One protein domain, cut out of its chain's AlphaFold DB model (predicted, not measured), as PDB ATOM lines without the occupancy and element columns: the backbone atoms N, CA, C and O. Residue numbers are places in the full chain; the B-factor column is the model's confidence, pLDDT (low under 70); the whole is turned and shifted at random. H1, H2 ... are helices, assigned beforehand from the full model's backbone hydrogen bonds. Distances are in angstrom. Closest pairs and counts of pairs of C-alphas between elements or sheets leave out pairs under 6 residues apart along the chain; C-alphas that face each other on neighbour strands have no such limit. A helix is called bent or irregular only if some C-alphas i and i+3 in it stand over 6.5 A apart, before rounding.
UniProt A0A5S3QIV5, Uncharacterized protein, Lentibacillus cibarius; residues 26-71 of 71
ATOM      1  N   MET A  26      32.590 119.996 101.512       92.19
ATOM      2  CA  MET A  26      32.571 118.527 101.482       92.19
ATOM      3  C   MET A  26      33.948 117.957 101.132       92.19
ATOM      4  O   MET A  26      34.468 117.090 101.823       92.19
ATOM      5  N   ALA A  27      34.600 118.499 100.100       91.38
ATOM      6  CA  ALA A  27      35.938 118.068  99.717       91.38
ATOM      7  C   ALA A  27      36.982 118.311 100.823       91.38
ATOM      8  O   ALA A  27      37.893 117.502 100.988       91.38
ATOM      9  N   LYS A  28      36.871 119.405 101.587       91.31
ATOM     10  CA  LYS A  28      37.745 119.657 102.744       91.31
ATOM     11  C   LYS A  28      37.478 118.676 103.883       91.31
ATOM     12  O   LYS A  28      38.444 118.168 104.444       91.31
ATOM     13  N   ASP A  29      36.215 118.382 104.172       91.62
ATOM     14  CA  ASP A  29      35.804 117.431 105.214       91.62
ATOM     15  C   ASP A  29      36.243 115.993 104.866       91.62
ATOM     16  O   ASP A  29      36.626 115.210 105.734       91.62
ATOM     17  N   LEU A  30      36.300 115.675 103.569       90.69
ATOM     18  CA  LEU A  30      36.900 114.453 103.023       90.69
ATOM     19  C   LEU A  30      38.442 114.444 103.052       90.69
ATOM     20  O   LEU A  30      39.056 113.450 102.670       90.69
ATOM     21  N   GLY A  31      39.101 115.536 103.454       90.69
ATOM     22  CA  GLY A  31      40.564 115.656 103.448       90.69
ATOM     23  C   GLY A  31      41.182 115.800 102.050       90.69
ATOM     24  O   GLY A  31      42.398 115.648 101.878       90.69
ATOM     25  N   LEU A  32      40.376 116.106 101.027       90.94
ATOM     26  CA  LEU A  32      40.849 116.278  99.658       90.94
ATOM     27  C   LEU A  32      41.641 117.580  99.509       90.94
ATOM     28  O   LEU A  32      41.356 118.619 100.105       90.94
ATOM     29  N   LYS A  33      42.654 117.533  98.642       90.12
ATOM     30  CA  LYS A  33      43.494 118.687  98.304       90.12
ATOM     31  C   LYS A  33      43.039 119.293  96.975       90.12
ATOM     32  O   LYS A  33      42.765 118.542  96.037       90.12
ATOM     33  N   PRO A  34      43.107 120.623  96.800       89.44
ATOM     34  CA  PRO A  34      42.666 121.281  95.569       89.44
ATOM     35  C   PRO A  34      43.424 120.796  94.323       89.44
ATOM     36  O   PRO A  34      42.843 120.634  93.256       89.44
ATOM     37  N   LYS A  35      44.718 120.474  94.465       88.50
ATOM     38  CA  LYS A  35      45.517 119.876  93.381       88.50
ATOM     39  C   LYS A  35      45.004 118.494  92.950       88.50
ATOM     40  O   LYS A  35      45.126 118.162  91.778       88.50
ATOM     41  N   SER A  36      44.461 117.702  93.880       89.19
ATOM     42  CA  SER A  36      43.887 116.383  93.575       89.19
ATOM     43  C   SER A  36      42.603 116.523  92.758       89.19
ATOM     44  O   SER A  36      42.410 115.797  91.788       89.19
ATOM     45  N   LEU A  37      41.773 117.519  93.086       89.62
ATOM     46  CA  LEU A  37      40.542 117.814  92.348       89.62
ATOM     47  C   LEU A  37      40.834 118.196  90.894       89.62
ATOM     48  O   LEU A  37      40.211 117.663  89.986       89.62
ATOM     49  N   ILE A  38      41.830 119.059  90.670       88.88
ATOM     50  CA  ILE A  38      42.217 119.495  89.318       88.88
ATOM     51  C   ILE A  38      42.772 118.328  88.490       88.88
ATOM     52  O   ILE A  38      42.455 118.209  87.312       88.88
ATOM     53  N   LYS A  39      43.571 117.444  89.100       87.88
ATOM     54  CA  LYS A  39      44.088 116.241  88.425       87.88
ATOM     55  C   LYS A  39      42.998 115.222  88.084       87.88
ATOM     56  O   LYS A  39      43.219 114.376  87.228       87.88
ATOM     57  N   ASN A  40      41.849 115.284  88.757       88.19
ATOM     58  CA  ASN A  40      40.737 114.365  88.541       88.19
ATOM     59  C   ASN A  40      39.684 114.878  87.558       88.19
ATOM     60  O   ASN A  40      38.690 114.186  87.354       88.19
ATOM     61  N   ILE A  41      39.896 116.037  86.929       88.81
ATOM     62  CA  ILE A  41      39.008 116.533  85.873       88.81
ATOM     63  C   ILE A  41      39.051 115.541  84.698       88.81
ATOM     64  O   ILE A  41      40.136 115.319  84.156       88.81
ATOM     65  N   PRO A  42      37.914 114.936  84.311       88.69
ATOM     66  CA  PRO A  42      37.875 114.009  83.188       88.69
ATOM     67  C   PRO A  42      38.190 114.737  81.875       88.69
ATOM     68  O   PRO A  42      37.721 115.856  81.648       88.69
ATOM     69  N   SER A  43      38.997 114.111  81.016       87.31
ATOM     70  CA  SER A  43      39.192 114.573  79.639       87.31
ATOM     71  C   SER A  43      38.062 114.061  78.732       87.31
ATOM     72  O   SER A  43      37.367 113.117  79.107       87.31
ATOM     73  N   PRO A  44      37.876 114.621  77.521       82.62
ATOM     74  CA  PRO A  44      36.851 114.153  76.581       82.62
ATOM     75  C   PRO A  44      36.948 112.658  76.237       82.62
ATOM     76  O   PRO A  44      35.944 112.030  75.928       82.62
ATOM     77  N   GLN A  45      38.149 112.079  76.318       90.12
ATOM     78  CA  GLN A  45      38.387 110.653  76.085       90.12
ATOM     79  C   GLN A  45      38.017 109.777  77.293       90.12
ATOM     80  O   GLN A  45      37.917 108.569  77.141       90.12
ATOM     81  N   GLN A  46      37.821 110.362  78.478       89.69
ATOM     82  CA  GLN A  46      37.482 109.666  79.724       89.69
ATOM     83  C   GLN A  46      35.995 109.816  80.062       89.69
ATOM     84  O   GLN A  46      35.638 110.229  81.166       89.69
ATOM     85  N   SER A  47      35.117 109.479  79.117       84.25
ATOM     86  CA  SER A  47      33.657 109.583  79.283       84.25
ATOM     87  C   SER A  47      33.098 108.705  80.409       84.25
ATOM     88  O   SER A  47      32.056 109.024  80.973       84.25
ATOM     89  N   TRP A  48      33.807 107.637  80.782       88.56
ATOM     90  CA  TRP A  48      33.450 106.758  81.899       88.56
ATOM     91  C   TRP A  48      33.729 107.368  83.280       88.56
ATOM     92  O   TRP A  48      33.338 106.796  84.294       88.56
ATOM     93  N   LYS A  49      34.449 108.495  83.356       87.75
ATOM     94  CA  LYS A  49      34.825 109.114  84.626       87.75
ATOM     95  C   LYS A  49      33.832 110.214  84.990       87.75
ATOM     96  O   LYS A  49      33.668 111.190  84.259       87.75
ATOM     97  N   ALA A  50      33.210 110.078  86.160       86.69
ATOM     98  CA  ALA A  50      32.267 111.066  86.662       86.69
ATOM     99  C   ALA A  50      32.931 112.452  86.834       86.69
ATOM    100  O   ALA A  50      34.112 112.549  87.197       86.69
ATOM    101  N   PRO A  51      32.187 113.554  86.619       90.56
ATOM    102  CA  PRO A  51      32.668 114.889  86.944       90.56
ATOM    103  C   PRO A  51      33.058 114.992  88.421       90.56
ATOM    104  O   PRO A  51      32.362 114.483  89.296       90.56
ATOM    105  N   VAL A  52      34.116 115.753  88.715       91.12
ATOM    106  CA  VAL A  52      34.661 115.923  90.078       91.12
ATOM    107  C   VAL A  52      33.596 116.352  91.098       91.12
ATOM    108  O   VAL A  52      33.660 115.955  92.257       91.12
ATOM    109  N   LYS A  53      32.597 117.131  90.672       89.88
ATOM    110  CA  LYS A  53      31.453 117.530  91.503       89.88
ATOM    111  C   LYS A  53      30.630 116.338  92.001       89.88
ATOM    112  O   LYS A  53      30.258 116.317  93.167       89.88
ATOM    113  N   VAL A  54      30.326 115.395  91.111       89.94
ATOM    114  CA  VAL A  54      29.530 114.202  91.427       89.94
ATOM    115  C   VAL A  54      30.343 113.294  92.342       89.94
ATOM    116  O   VAL A  54      29.888 112.960  93.427       89.94
ATOM    117  N   TRP A  55      31.606 113.065  91.988       91.31
ATOM    118  CA  TRP A  55      32.521 112.245  92.776       91.31
ATOM    119  C   TRP A  55      32.704 112.731  94.225       91.31
ATOM    120  O   TRP A  55      32.715 111.930  95.153       91.31
ATOM    121  N   ILE A  56      32.818 114.049  94.455       91.06
ATOM    122  CA  ILE A  56      32.895 114.599  95.822       91.06
ATOM    123  C   ILE A  56      31.628 114.278  96.621       91.06
ATOM    124  O   ILE A  56      31.732 113.981  97.806       91.06
ATOM    125  N   ARG A  57      30.450 114.364  95.995       89.94
ATOM    126  CA  ARG A  57      29.168 114.106  96.662       89.94
ATOM    127  C   ARG A  57      29.014 112.636  97.004       89.94
ATOM    128  O   ARG A  57      28.724 112.349  98.153       89.94
ATOM    129  N   GLU A  58      29.317 111.747  96.064       90.12
ATOM    130  CA  GLU A  58      29.306 110.294  96.284       90.12
ATOM    131  C   GLU A  58      30.256 109.892  97.416       90.12
ATOM    132  O   GLU A  58      29.876 109.150  98.311       90.12
ATOM    133  N   LEU A  59      31.483 110.429  97.439       90.31
ATOM    134  CA  LEU A  59      32.419 110.163  98.535       90.31
ATOM    135  C   LEU A  59      31.938 110.730  99.870       90.31
ATOM    136  O   LEU A  59      32.175 110.136 100.921       90.31
ATOM    137  N   TYR A  60      31.322 111.911  99.845       91.50
ATOM    138  CA  TYR A  60      30.781 112.528 101.047       91.50
ATOM    139  C   TYR A  60      29.603 111.713 101.587       91.50
ATOM    140  O   TYR A  60      29.525 111.484 102.785       91.50
ATOM    141  N   GLU A  61      28.742 111.210 100.714       88.62
ATOM    142  CA  GLU A  61      27.624 110.331 101.048       88.62
ATOM    143  C   GLU A  61      28.089 108.945 101.517       88.62
ATOM    144  O   GLU A  61      27.636 108.466 102.548       88.62
ATOM    145  N   ASP A  62      29.089 108.327 100.892       87.31
ATOM    146  CA  ASP A  62      29.629 107.048 101.378       87.31
ATOM    147  C   ASP A  62      30.287 107.182 102.766       87.31
ATOM    148  O   ASP A  62      30.188 106.286 103.610       87.31
ATOM    149  N   LYS A  63      30.936 108.325 103.033       87.50
ATOM    150  CA  LYS A  63      31.658 108.573 104.290       87.50
ATOM    151  C   LYS A  63      30.779 109.127 105.413       87.50
ATOM    152  O   LYS A  63      31.044 108.832 106.576       87.50
ATOM    153  N   PHE A  64      29.791 109.957 105.085       83.94
ATOM    154  CA  PHE A  64      28.942 110.673 106.047       83.94
ATOM    155  C   PHE A  64      27.441 110.374 105.885       83.94
ATOM    156  O   PHE A  64      26.686 110.575 106.829       83.94
ATOM    157  N   GLY A  65      27.002 109.892 104.724       69.75
ATOM    158  CA  GLY A  65      25.613 109.532 104.403       69.75
ATOM    159  C   GLY A  65      25.182 108.140 104.878       69.75
ATOM    160  O   GLY A  65      23.991 107.925 105.054       69.75
ATOM    161  N   LYS A  66      26.107 107.247 105.268       57.53
ATOM    162  CA  LYS A  66      25.762 106.028 106.045       57.53
ATOM    163  C   LYS A  66      25.129 106.321 107.416       57.53
ATOM    164  O   LYS A  66      24.715 105.399 108.102       57.53
ATOM    165  N   VAL A  67      25.063 107.592 107.824       52.47
ATOM    166  CA  VAL A  67      24.324 108.048 109.011       52.47
ATOM    167  C   VAL A  67      22.835 108.305 108.699       52.47
ATOM    168  O   VAL A  67      22.055 108.449 109.630       52.47
ATOM    169  N   LEU A  68      22.424 108.362 107.423       52.88
ATOM    170  CA  LEU A  68      21.043 108.673 107.016       52.88
ATOM    171  C   LEU A  68      20.258 107.484 106.435       52.88
ATOM    172  O   LEU A  68      19.037 107.545 106.446       52.88
ATOM    173  N   ASP A  69      20.910 106.395 106.019       43.12
ATOM    174  CA  ASP A  69      20.248 105.106 105.720       43.12
ATOM    175  C   ASP A  69      20.162 104.232 106.986       43.12
ATOM    176  O   ASP A  69      20.639 103.099 107.053       43.12
ATOM    177  N   SER A  70      19.618 104.807 108.056       42.78
ATOM    178  CA  SER A  70      19.164 104.068 109.233       42.78
ATOM    179  C   SER A  70      17.663 104.260 109.374       42.78
ATOM    180  O   SER A  70      17.234 104.945 110.294       42.78
ATOM    181  N   GLU A  71      16.890 103.680 108.458       40.94
ATOM    182  CA  GLU A  71      15.480 103.326 108.674       40.94
ATOM    183  C   GLU A  71      15.061 102.172 107.755       40.94
ATOM    184  O   GLU A  71      15.305 102.261 106.531       40.94
TER     185      GLU A  71
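This is residues 26 to 71 of the 71 residues of an uncharacterized protein of Lentibacillus cibarius (UniProt A0A5S3QIV5). The printed part makes a loose, flat U: H3, the long helix, is one limb, two short helices, H1 and H2, lie along the other, and a long loop, residues 40 to 51, turns between the limbs at one end. H1 packs on H3 at residues 56 to 60, while residues 66 to 71 stick out at the end away from the loop. The printed part has 46 residues with three named helices, in the order H1, H2, H3, and no named strand; the class is all helix. The whole is loose, with a radius of gyration of the C-alphas of 12.5 A, and spans 40 by 22 by 9 A.

H1, residues 26 to 29, touches H3, residues 52 to 67, which meets it with residues 56 to 60 alone; their closest C-alphas, those of Ala 27 and Ile 56, are 6.0 A apart. H2, residues 34 to 39, is apart from H1. H2 is close to H3 but not clearly touching, and the closest C-alphas, those of Leu 37 and Val 52, are 6.6 A apart. H2 and H3 run opposite ways at a steep tilt of 58 degrees. In H2 every O i to N i+4 pair is within hydrogen-bond range, in H3 10 of 12 are, and H1 is too short for such a pair.

H1 begins at C-alpha 26, (32.571, 118.527, 101.482), and is 5.1 A long from first to last C-alpha. H2 is 8.9 A long and begins at C-alpha 34, (42.666, 121.281, 95.569). H3 is 23.0 A long and ends at C-alpha 67, (24.324, 108.048, 109.011). H3 has a kink of 38 degrees near residue 61 and is only just irregular, with C-alphas 63 and 66 6.7 A apart.

The two C-alphas farthest apart, those of Gln 45 and Glu 71, are 40.5 A apart. The printed part has no cut. The link from H1 to H2 is tight, with 4 residues, and that from H2 to H3 is long, with 12. Residues 66 to 71, of which 66 and 67 belong to H3, stand free. The mean pLDDT of the printed part is 83.4, and residues 65 to 71 are under 70.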